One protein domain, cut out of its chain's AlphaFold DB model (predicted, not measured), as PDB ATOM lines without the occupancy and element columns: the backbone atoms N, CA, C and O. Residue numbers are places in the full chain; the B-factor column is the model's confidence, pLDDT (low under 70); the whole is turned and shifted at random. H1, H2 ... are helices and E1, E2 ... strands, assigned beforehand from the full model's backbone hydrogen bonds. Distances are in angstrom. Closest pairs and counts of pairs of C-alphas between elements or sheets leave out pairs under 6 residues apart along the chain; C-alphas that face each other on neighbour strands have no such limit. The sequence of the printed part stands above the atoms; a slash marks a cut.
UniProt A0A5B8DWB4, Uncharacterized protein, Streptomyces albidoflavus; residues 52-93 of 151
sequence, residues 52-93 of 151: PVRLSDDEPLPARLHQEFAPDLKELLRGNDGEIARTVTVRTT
ATOM      1  N   PRO A  52     224.348 237.540 195.206       86.06
ATOM      2  CA  PRO A  52     225.081 237.235 196.422       86.06
ATOM      3  C   PRO A  52     226.027 238.390 196.764       86.06
ATOM      4  O   PRO A  52     226.665 238.974 195.892       86.06
ATOM      5  N   VAL A  53     226.136 238.687 198.049       83.19
ATOM      6  CA  VAL A  53     227.111 239.609 198.617       83.19
ATOM      7  C   VAL A  53     227.768 238.897 199.784       83.19
ATOM      8  O   VAL A  53     227.090 238.430 200.701       83.19
ATOM      9  N   ARG A  54     229.089 238.774 199.722       83.06
ATOM     10  CA  ARG A  54     229.899 238.291 200.833       83.06
ATOM     11  C   ARG A  54     230.256 239.489 201.705       83.06
ATOM     12  O   ARG A  54     230.585 240.532 201.159       83.06
ATOM     13  N   LEU A  55     230.138 239.329 203.014       83.69
ATOM     14  CA  LEU A  55     230.423 240.352 204.012       83.69
ATOM     15  C   LEU A  55     231.328 239.755 205.081       83.69
ATOM     16  O   LEU A  55     231.099 238.622 205.510       83.69
ATOM     17  N   SER A  56     232.327 240.516 205.499       81.00
ATOM     18  CA  SER A  56     233.183 240.246 206.656       81.00
ATOM     19  C   SER A  56     232.896 241.257 207.776       81.00
ATOM     20  O   SER A  56     232.116 242.189 207.577       81.00
ATOM     21  N   ASP A  57     233.474 241.042 208.959       75.00
ATOM     22  CA  ASP A  57     233.266 241.882 210.155       75.00
ATOM     23  C   ASP A  57     233.609 243.367 209.901       75.00
ATOM     24  O   ASP A  57     232.822 244.265 210.197       75.00
ATOM     25  N   ASP A  58     234.735 243.622 209.229       72.19
ATOM     26  CA  ASP A  58     235.283 244.974 209.059       72.19
ATOM     27  C   ASP A  58     234.755 245.723 207.822       72.19
ATOM     28  O   ASP A  58     235.080 246.894 207.601       72.19
ATOM     29  N   GLU A  59     233.950 245.070 206.979       73.38
ATOM     30  CA  GLU A  59     233.478 245.668 205.732       73.38
ATOM     31  C   GLU A  59     232.233 246.548 205.938       73.38
ATOM     32  O   GLU A  59     231.271 246.164 206.616       73.38
ATOM     33  N   PRO A  60     232.179 247.736 205.304       73.75
ATOM     34  CA  PRO A  60     230.978 248.551 205.335       73.75
ATOM     35  C   PRO A  60     229.825 247.809 204.657       73.75
ATOM     36  O   PRO A  60     229.948 247.299 203.541       73.75
ATOM     37  N   LEU A  61     228.665 247.795 205.317       75.94
ATOM     38  CA  LEU A  61     227.474 247.182 204.744       75.94
ATOM     39  C   LEU A  61     227.101 247.853 203.408       75.94
ATOM     40  O   LEU A  61     227.129 249.084 203.309       75.94
ATOM     41  N   PRO A  62     226.680 247.079 202.392       73.75
ATOM     42  CA  PRO A  62     226.257 247.633 201.118       73.75
ATOM     43  C   PRO A  62     225.098 248.606 201.320       73.75
ATOM     44  O   PRO A  62     224.123 248.272 201.991       73.75
ATOM     45  N   ALA A  63     225.126 249.755 200.644       70.69
ATOM     46  CA  ALA A  63     224.052 250.755 200.729       70.69
ATOM     47  C   ALA A  63     222.660 250.209 200.345       70.69
ATOM     48  O   ALA A  63     221.637 250.765 200.728       70.69
ATOM     49  N   ARG A  64     222.614 249.113 199.572       67.31
ATOM     50  CA  ARG A  64     221.373 248.434 199.164       67.31
ATOM     51  C   ARG A  64     220.768 247.547 200.255       67.31
ATOM     52  O   ARG A  64     219.663 247.044 200.064       67.31
ATOM     53  N   LEU A  65     221.483 247.306 201.349       71.94
ATOM     54  CA  LEU A  65     220.965 246.552 202.478       71.94
ATOM     55  C   LEU A  65     219.974 247.439 203.242       71.94
ATOM     56  O   LEU A  65     220.286 248.580 203.575       71.94
ATOM     57  N   HIS A  66     218.762 246.935 203.482       68.81
ATOM     58  CA  HIS A  66     217.710 247.705 204.148       68.81
ATOM     59  C   HIS A  66     218.205 248.204 205.514       68.81
ATOM     60  O   HIS A  66     218.755 247.413 206.281       68.81
ATOM     61  N   GLN A  67     218.001 249.488 205.835       69.12
ATOM     62  CA  GLN A  67     218.491 250.074 207.095       69.12
ATOM     63  C   GLN A  67     217.975 249.328 208.328       69.12
ATOM     64  O   GLN A  67     218.711 249.170 209.289       69.12
ATOM     65  N   GLU A  68     216.751 248.805 208.273       70.31
ATOM     66  CA  GLU A  68     216.169 247.989 209.352       70.31
ATOM     67  C   GLU A  68     216.921 246.673 209.591       70.31
ATOM     68  O   GLU A  68     216.871 246.126 210.681       70.31
ATOM     69  N   PHE A  69     217.608 246.156 208.574       74.31
ATOM     70  CA  PHE A  69     218.315 244.878 208.628       74.31
ATOM     71  C   PHE A  69     219.794 245.033 208.989       74.31
ATOM     72  O   PHE A  69     220.447 244.089 209.429       74.31
ATOM     73  N   ALA A  70     220.345 246.224 208.757       77.25
ATOM     74  CA  ALA A  70     221.751 246.513 208.981       77.25
ATOM     75  C   ALA A  70     222.208 246.290 210.442       77.25
ATOM     76  O   ALA A  70     223.292 245.732 210.611       77.25
ATOM     77  N   PRO A  71     221.434 246.661 211.485       78.69
ATOM     78  CA  PRO A  71     221.798 246.393 212.877       78.69
ATOM     79  C   PRO A  71     221.902 244.897 213.190       78.69
ATOM     80  O   PRO A  71     222.957 244.459 213.643       78.69
ATOM     81  N   ASP A  72     220.864 244.118 212.864       79.94
ATOM     82  CA  ASP A  72     220.825 242.668 213.112       79.94
ATOM     83  C   ASP A  72     221.981 241.956 212.397       79.94
ATOM     84  O   ASP A  72     222.646 241.084 212.951       79.94
ATOM     85  N   LEU A  73     222.268 242.354 211.152       79.12
ATOM     86  CA  LEU A  73     223.363 241.769 210.386       79.12
ATOM     87  C   LEU A  73     224.740 242.128 210.954       79.12
ATOM     88  O   LEU A  73     225.620 241.272 210.958       79.12
ATOM     89  N   LYS A  74     224.936 243.360 211.440       80.25
ATOM     90  CA  LYS A  74     226.187 243.760 212.106       80.25
ATOM     91  C   LYS A  74     226.427 242.956 213.372       80.25
ATOM     92  O   LYS A  74     227.550 242.533 213.611       80.25
ATOM     93  N   GLU A  75     225.387 242.729 214.166       80.69
ATOM     94  CA  GLU A  75     225.501 241.892 215.358       80.69
ATOM     95  C   GLU A  75     225.914 240.461 214.998       80.69
ATOM     96  O   GLU A  75     226.809 239.902 215.622       80.69
ATOM     97  N   LEU A  76     225.335 239.900 213.933       79.00
ATOM     98  CA  LEU A  76     225.689 238.566 213.447       79.00
ATOM     99  C   LEU A  76     227.100 238.489 212.855       79.00
ATOM    100  O   LEU A  76     227.691 237.410 212.857       79.00
ATOM    101  N   LEU A  77     227.633 239.596 212.337       80.75
ATOM    102  CA  LEU A  77     228.978 239.668 211.764       80.75
ATOM    103  C   LEU A  77     230.086 239.778 212.811       80.75
ATOM    104  O   LEU A  77     231.205 239.381 212.493       80.75
ATOM    105  N   ARG A  78     229.775 240.219 214.039       81.62
ATOM    106  CA  ARG A  78     230.751 240.264 215.135       81.62
ATOM    107  C   ARG A  78     231.367 238.885 215.347       81.62
ATOM    108  O   ARG A  78     230.637 237.899 215.492       81.62
ATOM    109  N   GLY A  79     232.695 238.823 215.360       75.94
ATOM    110  CA  GLY A  79     233.417 237.593 215.677       75.94
ATOM    111  C   GLY A  79     233.044 237.029 217.053       75.94
ATOM    112  O   GLY A  79     232.760 237.773 217.991       75.94
ATOM    113  N   ASN A  80     233.053 235.700 217.173       75.31
ATOM    114  CA  ASN A  80     233.000 235.025 218.473       75.31
ATOM    115  C   ASN A  80     234.411 234.731 219.008       75.31
ATOM    116  O   ASN A  80     235.371 234.626 218.244       75.31
ATOM    117  N   ASP A  81     234.516 234.480 220.315       78.44
ATOM    118  CA  ASP A  81     235.765 234.040 220.938       78.44
ATOM    119  C   ASP A  81     236.325 232.781 220.255       78.44
ATOM    120  O   ASP A  81     235.652 231.757 220.112       78.44
ATOM    121  N   GLY A  82     237.584 232.864 219.819       74.25
ATOM    122  CA  GLY A  82     238.271 231.783 219.107       74.25
ATOM    123  C   GLY A  82     237.962 231.687 217.605       74.25
ATOM    124  O   GLY A  82     238.415 230.734 216.958       74.25
ATOM    125  N   GLU A  83     237.220 232.641 217.030       74.25
ATOM    126  CA  GLU A  83     237.086 232.805 215.578       74.25
ATOM    127  C   GLU A  83     238.228 233.674 215.022       74.25
ATOM    128  O   GLU A  83     238.526 234.742 215.542       74.25
ATOM    129  N   ILE A  84     238.879 233.206 213.949       75.25
ATOM    130  CA  ILE A  84     239.939 233.960 213.245       75.25
ATOM    131  C   ILE A  84     239.322 234.984 212.283       75.25
ATOM    132  O   ILE A  84     239.870 236.059 212.071       75.25
ATOM    133  N   ALA A  85     238.185 234.631 211.680       73.75
ATOM    134  CA  ALA A  85     237.406 235.498 210.813       73.75
ATOM    135  C   ALA A  85     235.968 234.980 210.730       73.75
ATOM    136  O   ALA A  85     235.738 233.765 210.712       73.75
ATOM    137  N   ARG A  86     235.014 235.903 210.604       79.06
ATOM    138  CA  ARG A  86     233.619 235.595 210.297       79.06
ATOM    139  C   ARG A  86     233.248 236.162 208.936       79.06
ATOM    140  O   ARG A  86     233.641 237.261 208.556       79.06
ATOM    141  N   THR A  87     232.488 235.383 208.177       78.31
ATOM    142  CA  THR A  87     231.991 235.789 206.867       78.31
ATOM    143  C   THR A  87     230.541 235.366 206.715       78.31
ATOM    144  O   THR A  87     230.191 234.217 206.986       78.31
ATOM    145  N   VAL A  88     229.699 236.273 206.230       79.75
ATOM    146  CA  VAL A  88     228.295 236.009 205.915       79.75
ATOM    147  C   VAL A  88     228.082 236.177 204.419       79.75
ATOM    148  O   VAL A  88     228.575 237.115 203.801       79.75
ATOM    149  N   THR A  89     227.332 235.258 203.813       81.88
ATOM    150  CA  THR A  89     226.849 235.427 202.439       81.88
ATOM    151  C   THR A  89     225.380 235.813 202.483       81.88
ATOM    152  O   THR A  89     224.525 235.003 202.838       81.88
ATOM    153  N   VAL A  90     225.082 237.051 202.105       80.75
ATOM    154  CA  VAL A  90     223.719 237.567 201.985       80.75
ATOM    155  C   VAL A  90     223.304 237.503 200.527       80.75
ATOM    156  O   VAL A  90     224.032 237.938 199.643       80.75
ATOM    157  N   ARG A  91     222.111 236.983 200.250       84.56
ATOM    158  CA  ARG A  91     221.514 237.055 198.914       84.56
ATOM    159  C   ARG A  91     220.440 238.126 198.926       84.56
ATOM    160  O   ARG A  91     219.552 238.098 199.775       84.56
ATOM    161  N   THR A  92     220.513 239.053 197.980       82.19
ATOM    162  CA  THR A  92     219.533 240.133 197.834       82.19
ATOM    163  C   THR A  92     218.834 240.038 196.485       82.19
ATOM    164  O   THR A  92     219.433 239.619 195.498       82.19
ATOM    165  N   THR A  93     217.556 240.402 196.446       86.44
ATOM    166  CA  THR A  93     216.779 240.531 195.211       86.44
ATOM    167  C   THR A  93     215.866 241.747 195.322       86.44
ATOM    168  O   THR A  93     215.501 242.159 196.428       86.44
TER     169      THR A  93
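AT A GLANCE: This is residues 52 to 93 of the 151 residues of an uncharacterized protein of Streptomyces albidoflavus (UniProt A0A5B8DWB4). A ribbon of two antiparallel strands, E1 and E2, has one face partly covered by a single short helix, H1, and by the long link of residues 57 to 69, which folds back over the same face beside the helix; its other face is bare. The link from H1 to E2 makes a loop that reaches past the ribbon at Gly 82, so the longest axis runs from that loop to the far end of E2 and Thr 93. The printed part has 42 residues with one named helix and two named strands, in the order E1, H1, E2; the sheet's order is E1 - E2, antiparallel. The class is mixed, helices and strands, with 19 residues, under half, in named elements. The whole is only just compact, close to loose, with a radius of gyration of the C-alphas of 10.4 A, and its elongated outline spans 33 by 19 by 13 A.

IN THESE COORDINATES: E1 is residues 52 to 56, 13.4 A from first to last C-alpha, beginning at C-alpha 52 at (225.081, 237.235, 196.422). H1 is residues 70 to 77, 10.3 A long, beginning at C-alpha 70 at (221.751, 246.513, 208.981). E2 is residues 87 to 92, 16.0 A long, ending at C-alpha 92 at (219.533, 240.133, 197.834).

HOW THE PARTS SIT: E1 and E2 are antiparallel neighbours, with 150 degrees between their N-to-C directions. C-alphas 52 and 91, which face each other, are 4.4 A apart, and C-alphas 56 and 87, which also face each other, are 4.6 A apart. N 53 and O 90, at 2.7 A, and N 88 and O 55, at 2.8 A, are within hydrogen-bond range. The closest C-alphas of H1 and E1 are those of Leu 77 and Ser 56, 6.6 A apart, and the two centres are 12.5 A apart. The closest C-alphas of H1 and E2 are those of Leu 77 and Val 88, 6.9 A apart, with 11.5 A between the centres. In H1, every O i to N i+4 pair is within hydrogen-bond range.

THE WHOLE: The two C-alphas farthest apart are those of Gly 82 and Thr 93, 33.3 A, while the first and last printed C-alphas, of Pro 52 and Thr 93, are 9.0 A apart. The printed part has no cut. The link from E1 to H1 is long, with 13 residues, and the link from H1 to E2 is short, with 9. The mean pLDDT of the printed part is 77.4, and residue 64 and residues 66 to 67 are under 70, where the model's confidence is low.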